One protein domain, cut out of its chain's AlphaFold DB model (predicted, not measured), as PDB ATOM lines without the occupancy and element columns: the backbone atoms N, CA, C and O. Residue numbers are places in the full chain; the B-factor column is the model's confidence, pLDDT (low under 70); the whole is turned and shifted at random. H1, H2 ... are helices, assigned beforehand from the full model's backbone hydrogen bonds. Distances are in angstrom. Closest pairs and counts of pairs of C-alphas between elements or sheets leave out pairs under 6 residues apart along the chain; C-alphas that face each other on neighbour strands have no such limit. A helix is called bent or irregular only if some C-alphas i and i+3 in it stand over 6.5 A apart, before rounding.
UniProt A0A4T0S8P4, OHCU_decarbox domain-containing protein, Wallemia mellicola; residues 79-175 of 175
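What this domain is: This is residues 79 to 175 of the 175 residues of the protein "OHCU_decarbox domain-containing protein" of Wallemia mellicola (UniProt A0A4T0S8P4). Two helices, H2 and H3, lie side by side and run the same way; the long link between them, residues 117 to 130, folds back through the middle of the domain, and the longest helix, H4, lies on the far side of that link and runs back roughly against H3. The short helix H1 lies at the end where H3 begins and H4 ends. The printed part has 97 residues with four named helices, in the order H1, H2, H3, H4, and no named strand; the class is all helix. The whole is compact, with a radius of gyration of the C-alphas of 13.5 A, and the C-alphas span 36 by 32 by 22 A.

Where its parts are: The printed part begins at Ile 79, and H1 follows at residues 87 to 93, with C-alpha 87 at (164.700, 217.700, 166.375) and 10.2 A from first to last C-alpha. H2 takes residues 100 to 116 and measures 24.3 A. Residues 117 to 130 hold no named element; the C-alpha of Phe 122 in this stretch is at (168.333, 198.584, 163.740). H3 takes residues 131 to 143 and measures 19.1 A. H3 is irregular, but only just: C-alphas 133 and 136 are 6.6 A apart, and its line is a rough one. H4, residues 154 to 173, measures 28.9 A and ends with C-alpha 173 at (176.205, 214.211, 158.786).

How they stand to each other: H1 is close to H3 but not clearly touching it, with 1 pair of C-alphas within 8 A, those of Gln 93 and Arg 131, at 7.7 A. Their lines are about perpendicular, at 77 degrees. H1 is apart from H2 and from H4. H2 and H3 touch, with 11 pairs of C-alphas within 8 A; the closest C-alphas, those of Val 102 and Ala 132, are 6.0 A apart. These two helices run the same way at a shallow tilt of 27 degrees, and their centres are 9.8 A apart. H4 touches no helix: it is apart from H1, H2 and H3. In H1, H2 and H4 every O i to N i+4 pair is within hydrogen-bond range; in H3 it is 6 of 9.

The domain as a whole: The two C-alphas farthest apart, those of Gly 147 and Thr 175, are 37.9 A apart. The printed part has no cut and ends at Thr 175, the chain's last residue. The link from H2 to H3, with 14 residues, is long; its C-alphas lie 3 to 14 A from the mean of all C-alphas. The links from H1 to H2, with 6 residues, and from H3 to H4, with 10, are short. The mean pLDDT of the printed part is 92.9, and residues 95 to 96 are under 70.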
ATOM      1  N   ILE A  79     163.904 203.505 163.066       92.38
ATOM      2  CA  ILE A  79     163.477 203.990 161.753       92.38
ATOM      3  C   ILE A  79     161.963 203.769 161.608       92.38
ATOM      4  O   ILE A  79     161.464 202.680 161.875       92.38
ATOM      5  N   GLY A  80     161.220 204.809 161.229       89.56
ATOM      6  CA  GLY A  80     159.752 204.762 161.157       89.56
ATOM      7  C   GLY A  80     159.039 205.262 162.416       89.56
ATOM      8  O   GLY A  80     157.835 205.493 162.373       89.56
ATOM      9  N   GLN A  81     159.754 205.519 163.512       88.50
ATOM     10  CA  GLN A  81     159.170 206.172 164.683       88.50
ATOM     11  C   GLN A  81     158.749 207.612 164.330       88.50
ATOM     12  O   GLN A  81     159.464 208.324 163.630       88.50
ATOM     13  N   VAL A  82     157.574 208.043 164.798       82.81
ATOM     14  CA  VAL A  82     157.000 209.370 164.479       82.81
ATOM     15  C   VAL A  82     156.820 210.279 165.698       82.81
ATOM     16  O   VAL A  82     156.562 211.471 165.549       82.81
ATOM     17  N   SER A  83     156.981 209.748 166.911       82.31
ATOM     18  CA  SER A  83     156.842 210.480 168.174       82.31
ATOM     19  C   SER A  83     158.076 210.294 169.059       82.31
ATOM     20  O   SER A  83     158.812 209.323 168.914       82.31
ATOM     21  N   GLY A  84     158.335 211.241 169.967       79.38
ATOM     22  CA  GLY A  84     159.467 211.151 170.903       79.38
ATOM     23  C   GLY A  84     160.855 211.267 170.256       79.38
ATOM     24  O   GLY A  84     161.835 210.856 170.862       79.38
ATOM     25  N   LEU A  85     160.940 211.800 169.032       83.44
ATOM     26  CA  LEU A  85     162.203 212.043 168.333       83.44
ATOM     27  C   LEU A  85     162.826 213.383 168.736       83.44
ATOM     28  O   LEU A  85     162.103 214.378 168.918       83.44
ATOM     29  N   SER A  86     164.161 213.432 168.755       83.69
ATOM     30  CA  SER A  86     164.897 214.699 168.771       83.69
ATOM     31  C   SER A  86     164.547 215.543 167.534       83.69
ATOM     32  O   SER A  86     163.904 215.072 166.587       83.69
ATOM     33  N   LYS A  87     164.941 216.822 167.529       84.94
ATOM     34  CA  LYS A  87     164.700 217.700 166.375       84.94
ATOM     35  C   LYS A  87     165.352 217.136 165.104       84.94
ATOM     36  O   LYS A  87     164.675 217.040 164.085       84.94
ATOM     37  N   LEU A  88     166.611 216.705 165.192       84.38
ATOM     38  CA  LEU A  88     167.371 216.213 164.043       84.38
ATOM     39  C   LEU A  88     166.875 214.844 163.572       84.38
ATOM     40  O   LEU A  88     166.618 214.684 162.381       84.38
ATOM     41  N   SER A  89     166.586 213.900 164.476       81.38
ATOM     42  CA  SER A  89     166.004 212.612 164.054       81.38
ATOM     43  C   SER A  89     164.618 212.793 163.426       81.38
ATOM     44  O   SER A  89     164.229 212.033 162.540       81.38
ATOM     45  N   ARG A  90     163.851 213.811 163.839       84.50
ATOM     46  CA  ARG A  90     162.584 214.151 163.178       84.50
ATOM     47  C   ARG A  90     162.810 214.651 161.758       84.50
ATOM     48  O   ARG A  90     162.100 214.199 160.873       84.50
ATOM     49  N   GLU A  91     163.764 215.551 161.541       83.25
ATOM     50  CA  GLU A  91     164.090 216.099 160.217       83.25
ATOM     51  C   GLU A  91     164.596 215.011 159.261       83.25
ATOM     52  O   GLU A  91     164.078 214.881 158.150       83.25
ATOM     53  N   GLU A  92     165.510 214.157 159.725       79.69
ATOM     54  CA  GLU A  92     166.047 213.025 158.960       79.69
ATOM     55  C   GLU A  92     164.955 212.089 158.464       79.69
ATOM     56  O   GLU A  92     164.982 211.618 157.324       79.69
ATOM     57  N   GLN A  93     163.961 211.836 159.314       78.12
ATOM     58  CA  GLN A  93     162.869 210.951 158.961       78.12
ATOM     59  C   GLN A  93     161.628 211.675 158.395       78.12
ATOM     60  O   GLN A  93     160.659 211.020 158.006       78.12
ATOM     61  N   ALA A  94     161.623 213.008 158.312       73.88
ATOM     62  CA  ALA A  94     160.504 213.800 157.784       73.88
ATOM     63  C   ALA A  94     160.630 214.124 156.288       73.88
ATOM     64  O   ALA A  94     159.739 214.773 155.741       73.88
ATOM     65  N   SER A  95     161.696 213.666 155.617       64.38
ATOM     66  CA  SER A  95     162.028 214.059 154.238       64.38
ATOM     67  C   SER A  95     160.874 213.882 153.241       64.38
ATOM     68  O   SER A  95     160.739 214.682 152.315       64.38
ATOM     69  N   LYS A  96     160.007 212.877 153.442       68.12
ATOM     70  CA  LYS A  96     158.752 212.675 152.699       68.12
ATOM     71  C   LYS A  96     157.690 212.046 153.603       68.12
ATOM     72  O   LYS A  96     158.011 211.228 154.471       68.12
ATOM     73  N   ARG A  97     156.410 212.368 153.360       77.44
ATOM     74  CA  ARG A  97     155.283 211.653 153.985       77.44
ATOM     75  C   ARG A  97     155.447 210.167 153.686       77.44
ATOM     76  O   ARG A  97     155.397 209.756 152.532       77.44
ATOM     77  N   THR A  98     155.691 209.389 154.731       84.88
ATOM     78  CA  THR A  98     155.849 207.944 154.597       84.88
ATOM     79  C   THR A  98     154.462 207.312 154.521       84.88
ATOM     80  O   THR A  98     153.610 207.668 155.337       84.88
ATOM     81  N   PRO A  99     154.202 206.454 153.522       90.81
ATOM     82  CA  PRO A  99     152.965 205.686 153.453       90.81
ATOM     83  C   PRO A  99     152.752 204.837 154.715       90.81
ATOM     84  O   PRO A  99     153.715 204.362 155.314       90.81
ATOM     85  N   GLU A 100     151.499 204.658 155.131       92.06
ATOM     86  CA  GLU A 100     151.168 203.936 156.369       92.06
ATOM     87  C   GLU A 100     151.614 202.467 156.314       92.06
ATOM     88  O   GLU A 100     152.159 201.942 157.277       92.06
ATOM     89  N   ASP A 101     151.471 201.825 155.155       95.06
ATOM     90  CA  ASP A 101     151.938 200.461 154.894       95.06
ATOM     91  C   ASP A 101     153.457 200.319 155.078       95.06
ATOM     92  O   ASP A 101     153.924 199.320 155.624       95.06
ATOM     93  N   VAL A 102     154.229 201.348 154.713       94.38
ATOM     94  CA  VAL A 102     155.681 201.383 154.950       94.38
ATOM     95  C   VAL A 102     155.991 201.511 156.444       94.38
ATOM     96  O   VAL A 102     156.927 200.873 156.920       94.38
ATOM     97  N   LEU A 103     155.224 202.303 157.202       94.06
ATOM     98  CA  LEU A 103     155.412 202.427 158.655       94.06
ATOM     99  C   LEU A 103     155.080 201.122 159.386       94.06
ATOM    100  O   LEU A 103     155.861 200.699 160.236       94.06
ATOM    101  N   ILE A 104     153.979 200.463 159.013       96.00
ATOM    102  CA  ILE A 104     153.585 199.154 159.556       96.00
ATOM    103  C   ILE A 104     154.683 198.123 159.288       96.00
ATOM    104  O   ILE A 104     155.171 197.481 160.218       96.00
ATOM    105  N   LYS A 105     155.144 198.028 158.036       97.56
ATOM    106  CA  LYS A 105     156.208 197.100 157.645       97.56
ATOM    107  C   LYS A 105     157.514 197.371 158.396       97.56
ATOM    108  O   LYS A 105     158.194 196.434 158.803       97.56
ATOM    109  N   LEU A 106     157.869 198.638 158.619       96.88
ATOM    110  CA  LEU A 106     159.040 198.982 159.423       96.88
ATOM    111  C   LEU A 106     158.867 198.621 160.903       96.88
ATOM    112  O   LEU A 106     159.840 198.173 161.502       96.88
ATOM    113  N   ASP A 107     157.688 198.780 161.512       97.12
ATOM    114  CA  ASP A 107     157.478 198.342 162.905       97.12
ATOM    115  C   ASP A 107     157.664 196.824 163.039       97.12
ATOM    116  O   ASP A 107     158.390 196.371 163.924       97.12
ATOM    117  N   GLU A 108     157.100 196.045 162.111       98.12
ATOM    118  CA  GLU A 108     157.279 194.587 162.055       98.12
ATOM    119  C   GLU A 108     158.756 194.197 161.925       98.12
ATOM    120  O   GLU A 108     159.256 193.361 162.680       98.12
ATOM    121  N   LEU A 109     159.482 194.834 161.002       98.50
ATOM    122  CA  LEU A 109     160.894 194.536 160.763       98.50
ATOM    123  C   LEU A 109     161.787 194.971 161.929       98.50
ATOM    124  O   LEU A 109     162.720 194.250 162.272       98.50
ATOM    125  N   ASN A 110     161.496 196.105 162.577       98.38
ATOM    126  CA  ASN A 110     162.207 196.522 163.787       98.38
ATOM    127  C   ASN A 110     162.016 195.499 164.916       98.38
ATOM    128  O   ASN A 110     162.988 195.152 165.582       98.38
ATOM    129  N   ARG A 111     160.796 194.979 165.117       98.19
ATOM    130  CA  ARG A 111     160.542 193.931 166.124       98.19
ATOM    131  C   ARG A 111     161.302 192.652 165.807       98.19
ATOM    132  O   ARG A 111     162.007 192.148 166.674       98.19
ATOM    133  N   ALA A 112     161.230 192.180 164.564       98.31
ATOM    134  CA  ALA A 112     161.973 190.999 164.132       98.31
ATOM    135  C   ALA A 112     163.492 191.184 164.309       98.31
ATOM    136  O   ALA A 112     164.192 190.257 164.714       98.31
ATOM    137  N   TYR A 113     164.009 192.389 164.050       98.56
ATOM    138  CA  TYR A 113     165.413 192.721 164.286       98.56
ATOM    139  C   TYR A 113     165.775 192.676 165.768       98.56
ATOM    140  O   TYR A 113     166.784 192.076 166.123       98.56
ATOM    141  N   GLU A 114     164.960 193.268 166.635       98.31
ATOM    142  CA  GLU A 114     165.189 193.286 168.084       98.31
ATOM    143  C   GLU A 114     165.081 191.891 168.719       98.31
ATOM    144  O   GLU A 114     165.820 191.579 169.654       98.31
ATOM    145  N   GLU A 115     164.201 191.034 168.197       98.00
ATOM    146  CA  GLU A 115     164.114 189.620 168.573       98.00
ATOM    147  C   GLU A 115     165.360 188.848 168.125       98.00
ATOM    148  O   GLU A 115     165.926 188.067 168.894       98.00
ATOM    149  N   LYS A 116     165.823 189.092 166.894       98.38
ATOM    150  CA  LYS A 116     167.009 188.438 166.338       98.38
ATOM    151  C   LYS A 116     168.307 188.912 166.994       98.38
ATOM    152  O   LYS A 116     169.209 188.100 167.188       98.38
ATOM    153  N   TYR A 117     168.408 190.189 167.349       98.38
ATOM    154  CA  TYR A 117     169.582 190.818 167.957       98.38
ATOM    155  C   TYR A 117     169.201 191.472 169.293       98.38
ATOM    156  O   TYR A 117     169.041 192.696 169.370       98.38
ATOM    157  N   PRO A 118     169.089 190.687 170.382       97.75
ATOM    158  CA  PRO A 118     168.637 191.195 171.670       97.75
ATOM    159  C   PRO A 118     169.457 192.398 172.143       97.75
ATOM    160  O   PRO A 118     170.688 192.389 172.072       97.75
ATOM    161  N   LYS A 119     168.775 193.410 172.695       97.19
ATOM    162  CA  LYS A 119     169.357 194.680 173.183       97.19
ATOM    163  C   LYS A 119     169.965 195.587 172.103       97.19
ATOM    164  O   LYS A 119     170.657 196.537 172.459       97.19
ATOM    165  N   GLN A 120     169.730 195.328 170.821       97.69
ATOM    166  CA  GLN A 120     170.117 196.236 169.743       97.69
ATOM    167  C   GLN A 120     168.880 196.813 169.069       97.69
ATOM    168  O   GLN A 120     167.821 196.200 169.080       97.69
ATOM    169  N   ARG A 121     169.031 197.982 168.452       97.00
ATOM    170  CA  ARG A 121     168.059 198.537 167.509       97.00
ATOM    171  C   ARG A 121     168.682 198.554 166.130       97.00
ATOM    172  O   ARG A 121     169.892 198.729 166.012       97.00
ATOM    173  N   PHE A 122     167.859 198.400 165.100       98.06
ATOM    174  CA  PHE A 122     168.333 198.584 163.740       98.06
ATOM    175  C   PHE A 122     168.597 200.070 163.497       98.06
ATOM    176  O   PHE A 122     167.679 200.892 163.517       98.06
ATOM    177  N   ILE A 123     169.863 200.406 163.265       97.19
ATOM    178  CA  ILE A 123     170.295 201.763 162.937       97.19
ATOM    179  C   ILE A 123     170.953 201.729 161.566       97.19
ATOM    180  O   ILE A 123     171.787 200.870 161.280       97.19
ATOM    181  N   THR A 124     170.588 202.674 160.707       95.56
ATOM    182  CA  THR A 124     171.225 202.853 159.404       95.56
ATOM    183  C   THR A 124     171.291 204.332 159.063       95.56
ATOM    184  O   THR A 124     170.372 205.097 159.365       95.56
ATOM    185  N   PHE A 125     172.388 204.745 158.434       92.50
ATOM    186  CA  PHE A 125     172.522 206.100 157.922       92.50
ATOM    187  C   PHE A 125     171.753 206.204 156.603       92.50
ATOM    188  O   PHE A 125     172.168 205.652 155.584       92.50
ATOM    189  N   VAL A 126     170.604 206.882 156.612       86.94
ATOM    190  CA  VAL A 126     169.695 206.899 155.455       86.94
ATOM    191  C   VAL A 126     170.316 207.551 154.220       86.94
ATOM    192  O   VAL A 126     170.049 207.086 153.118       86.94
ATOM    193  N   ASN A 127     171.181 208.560 154.373       85.56
ATOM    194  CA  ASN A 127     171.888 209.226 153.271       85.56
ATOM    195  C   ASN A 127     170.984 209.575 152.064       85.56
ATOM    196  O   ASN A 127     171.269 209.218 150.923       85.56
ATOM    197  N   GLY A 128     169.828 210.195 152.323       83.50
ATOM    198  CA  GLY A 128     168.854 210.559 151.284       83.50
ATOM    199  C   GLY A 128     167.907 209.438 150.830       83.50
ATOM    200  O   GLY A 128     166.947 209.729 150.117       83.50
ATOM    201  N   ARG A 129     168.113 208.191 151.276       89.50
ATOM    202  CA  ARG A 129     167.171 207.083 151.060       89.50
ATOM    203  C   ARG A 129     165.864 207.332 151.808       89.50
ATOM    204  O   ARG A 129     165.842 207.797 152.948       89.50
ATOM    205  N   THR A 130     164.758 206.991 151.167       90.56
ATOM    206  CA  THR A 130     163.433 206.954 151.780       90.56
ATOM    207  C   THR A 130     163.304 205.761 152.723       90.56
ATOM    208  O   THR A 130     163.985 204.752 152.579       90.56
ATOM    209  N   ARG A 131     162.356 205.833 153.663       91.94
ATOM    210  CA  ARG A 131     162.023 204.715 154.560       91.94
ATOM    211  C   ARG A 131     161.678 203.416 153.814       91.94
ATOM    212  O   ARG A 131     162.029 202.343 154.287       91.94
ATOM    213  N   ALA A 132     161.048 203.511 152.643       93.19
ATOM    214  CA  ALA A 132     160.747 202.347 151.808       93.19
ATOM    215  C   ALA A 132     162.020 201.694 151.242       93.19
ATOM    216  O   ALA A 132     162.120 200.473 151.202       93.19
ATOM    217  N   GLU A 133     163.025 202.493 150.874       94.06
ATOM    218  CA  GLU A 133     164.320 202.000 150.380       94.06
ATOM    219  C   GLU A 133     165.186 201.365 151.481       94.06
ATOM    220  O   GLU A 133     166.163 200.689 151.172       94.06
ATOM    221  N   ILE A 134     164.829 201.547 152.760       95.06
ATOM    222  CA  ILE A 134     165.491 200.890 153.897       95.06
ATOM    223  C   ILE A 134     164.946 199.477 154.152       95.06
ATOM    224  O   ILE A 134     165.670 198.637 154.685       95.06
ATOM    225  N   ILE A 135     163.708 199.175 153.746       96.44
ATOM    226  CA  ILE A 135     163.086 197.858 153.973       96.44
ATOM    227  C   ILE A 135     163.968 196.699 153.459       96.44
ATOM    228  O   ILE A 135     164.232 195.784 154.241       96.44
ATOM    229  N   PRO A 136     164.513 196.736 152.225       97.88
ATOM    230  CA  PRO A 136     165.365 195.651 151.739       97.88
ATOM    231  C   PRO A 136     166.654 195.455 152.551       97.88
ATOM    232  O   PRO A 136     167.174 194.343 152.617       97.88
ATOM    233  N   GLU A 137     167.184 196.513 153.176       97.50
ATOM    234  CA  GLU A 137     168.400 196.430 153.997       97.50
ATOM    235  C   GLU A 137     168.143 195.622 155.274       97.50
ATOM    236  O   GLU A 137     168.875 194.673 155.559       97.50
ATOM    237  N   ILE A 138     167.086 195.962 156.019       97.69
ATOM    238  CA  ILE A 138     166.744 195.240 157.250       97.69
ATOM    239  C   ILE A 138     166.311 193.798 156.942       97.69
ATOM    240  O   ILE A 138     166.723 192.882 157.650       97.69
ATOM    241  N   GLU A 139     165.579 193.563 155.845       98.19
ATOM    242  CA  GLU A 139     165.219 192.211 155.389       98.19
ATOM    243  C   GLU A 139     166.458 191.376 155.047       98.19
ATOM    244  O   GLU A 139     166.561 190.225 155.475       98.19
ATOM    245  N   SER A 140     167.438 191.963 154.353       97.94
ATOM    246  CA  SER A 140     168.691 191.277 154.029       97.94
ATOM    247  C   SER A 140     169.480 190.882 155.280       97.94
ATOM    248  O   SER A 140     169.977 189.760 155.360       97.94
ATOM    249  N   ILE A 141     169.571 191.758 156.284       97.19
ATOM    250  CA  ILE A 141     170.254 191.445 157.551       97.19
ATOM    251  C   ILE A 141     169.515 190.332 158.308       97.19
ATOM    252  O   ILE A 141     170.125 189.384 158.820       97.19
ATOM    253  N   LEU A 142     168.183 190.385 158.329       97.44
ATOM    254  CA  LEU A 142     167.361 189.340 158.932       97.44
ATOM    255  C   LEU A 142     167.523 187.981 158.232       97.44
ATOM    256  O   LEU A 142     167.452 186.963 158.916       97.44
ATOM    257  N   SER A 143     167.841 187.935 156.935       96.62
ATOM    258  CA  SER A 143     168.065 186.674 156.212       96.62
ATOM    259  C   SER A 143     169.492 186.110 156.298       96.62
ATOM    260  O   SER A 143     169.726 184.991 155.862       96.62
ATOM    261  N   GLN A 144     170.472 186.855 156.826       93.50
ATOM    262  CA  GLN A 144     171.889 186.430 156.832       93.50
ATOM    263  C   GLN A 144     172.224 185.306 157.822       93.50
ATOM    264  O   GLN A 144     173.309 184.728 157.756       93.50
ATOM    265  N   SER A 145     171.337 185.018 158.770       91.12
ATOM    266  CA  SER A 145     171.545 183.973 159.772       91.12
ATOM    267  C   SER A 145     170.216 183.496 160.333       91.12
ATOM    268  O   SER A 145     169.271 184.278 160.428       91.12
ATOM    269  N   ASP A 146     170.168 182.242 160.756       91.31
ATOM    270  CA  ASP A 146     168.973 181.679 161.370       91.31
ATOM    271  C   ASP A 146     168.952 181.929 162.881       91.31
ATOM    272  O   ASP A 146     169.994 181.966 163.544       91.31
ATOM    273  N   GLY A 147     167.742 182.077 163.422       95.19
ATOM    274  CA  GLY A 147     167.492 182.165 164.857       95.19
ATOM    275  C   GLY A 147     168.031 183.424 165.542       95.19
ATOM    276  O   GLY A 147     168.557 184.355 164.923       95.19
ATOM    277  N   VAL A 148     167.875 183.439 166.864       98.06
ATOM    278  CA  VAL A 148     168.352 184.516 167.734       98.06
ATOM    279  C   VAL A 148     169.877 184.504 167.780       98.06
ATOM    280  O   VAL A 148     170.501 183.467 167.997       98.06
ATOM    281  N   GLN A 149     170.483 185.670 167.599       98.06
ATOM    282  CA  GLN A 149     171.915 185.875 167.765       98.06
ATOM    283  C   GLN A 149     172.167 186.271 169.218       98.06
ATOM    284  O   GLN A 149     171.921 187.408 169.618       98.06
ATOM    285  N   GLU A 150     172.619 185.312 170.026       97.69
ATOM    286  CA  GLU A 150     172.822 185.508 171.463       97.69
ATOM    287  C   GLU A 150     173.756 186.689 171.760       97.69
ATOM    288  O   GLU A 150     174.687 186.985 171.002       97.69
ATOM    289  N   PHE A 151     173.519 187.359 172.889       97.75
ATOM    290  CA  PHE A 151     174.327 188.487 173.343       97.75
ATOM    291  C   PHE A 151     175.808 188.093 173.447       97.75
ATOM    292  O   PHE A 151     176.159 187.164 174.171       97.75
ATOM    293  N   GLY A 152     176.677 188.812 172.733       96.69
ATOM    294  CA  GLY A 152     178.116 188.530 172.682       96.69
ATOM    295  C   GLY A 152     178.540 187.451 171.677       96.69
ATOM    296  O   GLY A 152     179.737 187.219 171.526       96.69
ATOM    297  N   SER A 153     177.609 186.823 170.949       98.06
ATOM    298  CA  SER A 153     177.949 185.941 169.823       98.06
ATOM    299  C   SER A 153     178.588 186.722 168.666       98.06
ATOM    300  O   SER A 153     178.371 187.924 168.512       98.06
ATOM    301  N   SER A 154     179.346 186.046 167.798       97.81
ATOM    302  CA  SER A 154     180.078 186.698 166.699       97.81
ATOM    303  C   SER A 154     179.183 187.507 165.749       97.81
ATOM    304  O   SER A 154     179.562 188.596 165.324       97.81
ATOM    305  N   ASN A 155     177.989 187.002 165.425       97.75
ATOM    306  CA  ASN A 155     177.036 187.722 164.575       97.75
ATOM    307  C   ASN A 155     176.400 188.907 165.310       97.75
ATOM    308  O   ASN A 155     176.209 189.961 164.710       97.75
ATOM    309  N   TRP A 156     176.115 188.758 166.607       98.38
ATOM    310  CA  TRP A 156     175.612 189.855 167.431       98.38
ATOM    311  C   TRP A 156     176.642 190.986 167.549       98.38
ATOM    312  O   TRP A 156     176.284 192.151 167.399       98.38
ATOM    313  N   LEU A 157     177.924 190.650 167.741       98.50
ATOM    314  CA  LEU A 157     179.027 191.617 167.791       98.50
ATOM    315  C   LEU A 157     179.206 192.350 166.458       98.50
ATOM    316  O   LEU A 157     179.349 193.569 166.449       98.50
ATOM    317  N   ARG A 158     179.122 191.633 165.331       98.12
ATOM    318  CA  ARG A 158     179.191 192.249 163.999       98.12
ATOM    319  C   ARG A 158     178.077 193.276 163.789       98.12
ATOM    320  O   ARG A 158     178.342 194.363 163.279       98.12
ATOM    321  N   GLU A 159     176.850 192.949 164.190       98.19
ATOM    322  CA  GLU A 159     175.738 193.900 164.104       98.19
ATOM    323  C   GLU A 159     175.886 195.073 165.073       98.19
ATOM    324  O   GLU A 159     175.566 196.204 164.706       98.19
ATOM    325  N   LEU A 160     176.439 194.843 166.267       98.56
ATOM    326  CA  LEU A 160     176.722 195.920 167.212       98.56
ATOM    327  C   LEU A 160     177.706 196.926 166.606       98.56
ATOM    328  O   LEU A 160     177.447 198.130 166.632       98.56
ATOM    329  N   ASP A 161     178.790 196.438 166.006       98.44
ATOM    330  CA  ASP A 161     179.780 197.281 165.336       98.44
ATOM    331  C   ASP A 161     179.163 198.022 164.139       98.44
ATOM    332  O   ASP A 161     179.430 199.211 163.940       98.44
ATOM    333  N   ARG A 162     178.292 197.367 163.355       98.25
ATOM    334  CA  ARG A 162     177.543 198.015 162.261       98.25
ATOM    335  C   ARG A 162     176.685 199.168 162.787       98.25
ATOM    336  O   ARG A 162     176.741 200.268 162.236       98.25
ATOM    337  N   ASN A 163     175.931 198.938 163.862       98.44
ATOM    338  CA  ASN A 163     175.059 199.938 164.474       98.44
ATOM    339  C   ASN A 163     175.849 201.117 165.059       98.44
ATOM    340  O   ASN A 163     175.490 202.265 164.807       98.44
ATOM    341  N   ILE A 164     176.952 200.867 165.774       98.50
ATOM    342  CA  ILE A 164     177.828 201.934 166.293       98.50
ATOM    343  C   ILE A 164     178.395 202.766 165.139       98.50
ATOM    344  O   ILE A 164     178.366 203.995 165.189       98.50
ATOM    345  N   ASN A 165     178.864 202.123 164.068       98.31
ATOM    346  CA  ASN A 165     179.345 202.839 162.888       98.31
ATOM    347  C   ASN A 165     178.249 203.709 162.257       98.31
ATOM    348  O   ASN A 165     178.516 204.862 161.920       98.31
ATOM    349  N   ALA A 166     177.022 203.196 162.141       97.94
ATOM    350  CA  ALA A 166     175.893 203.959 161.617       97.94
ATOM    351  C   ALA A 166     175.564 205.188 162.484       97.94
ATOM    352  O   ALA A 166     175.359 206.264 161.928       97.94
ATOM    353  N   ILE A 167     175.582 205.059 163.818       97.62
ATOM    354  CA  ILE A 167     175.379 206.186 164.748       97.62
ATOM    355  C   ILE A 167     176.374 207.318 164.468       97.62
ATOM    356  O   ILE A 167     175.978 208.477 164.372       97.62
ATOM    357  N   PHE A 168     177.660 207.000 164.310       98.00
ATOM    358  CA  PHE A 168     178.673 208.032 164.083       98.00
ATOM    359  C   PHE A 168     178.633 208.616 162.668       98.00
ATOM    360  O   PHE A 168     178.872 209.809 162.513       98.00
ATOM    361  N   LEU A 169     178.250 207.841 161.646       96.88
ATOM    362  CA  LEU A 169     177.981 208.389 160.308       96.88
ATOM    363  C   LEU A 169     176.822 209.394 160.331       96.88
ATOM    364  O   LEU A 169     176.917 210.458 159.719       96.88
ATOM    365  N   ILE A 170     175.756 209.082 161.074       95.25
ATOM    366  CA  ILE A 170     174.634 209.998 161.306       95.25
ATOM    367  C   ILE A 170     175.131 211.267 162.014       95.25
ATOM    368  O   ILE A 170     174.879 212.368 161.528       95.25
ATOM    369  N   ALA A 171     175.894 211.135 163.102       96.06
ATOM    370  CA  ALA A 171     176.419 212.280 163.849       96.06
ATOM    371  C   ALA A 171     177.312 213.198 163.002       96.06
ATOM    372  O   ALA A 171     177.153 214.417 163.037       96.06
ATOM    373  N   ILE A 172     178.196 212.618 162.189       95.56
ATOM    374  CA  ILE A 172     179.042 213.365 161.253       95.56
ATOM    375  C   ILE A 172     178.182 214.135 160.247       95.56
ATOM    376  O   ILE A 172     178.453 215.298 159.981       95.56
ATOM    377  N   SER A 173     177.107 213.531 159.728       92.44
ATOM    378  CA  SER A 173     176.205 214.211 158.786       92.44
ATOM    379  C   SER A 173     175.390 215.359 159.399       92.44
ATOM    380  O   SER A 173     174.840 216.176 158.664       92.44
ATOM    381  N   ARG A 174     175.305 215.413 160.736       91.44
ATOM    382  CA  ARG A 174     174.620 216.461 161.510       91.44
ATOM    383  C   ARG A 174     175.549 217.611 161.932       91.44
ATOM    384  O   ARG A 174     175.049 218.577 162.508       91.44
ATOM    385  N   THR A 175     176.860 217.477 161.717       85.56
ATOM    386  CA  THR A 175     177.892 218.464 162.096       85.56
ATOM    387  C   THR A 175     178.095 219.484 160.984       85.56
ATOM    388  O   THR A 175     178.178 220.689 161.313       85.56
TER     389      THR A 175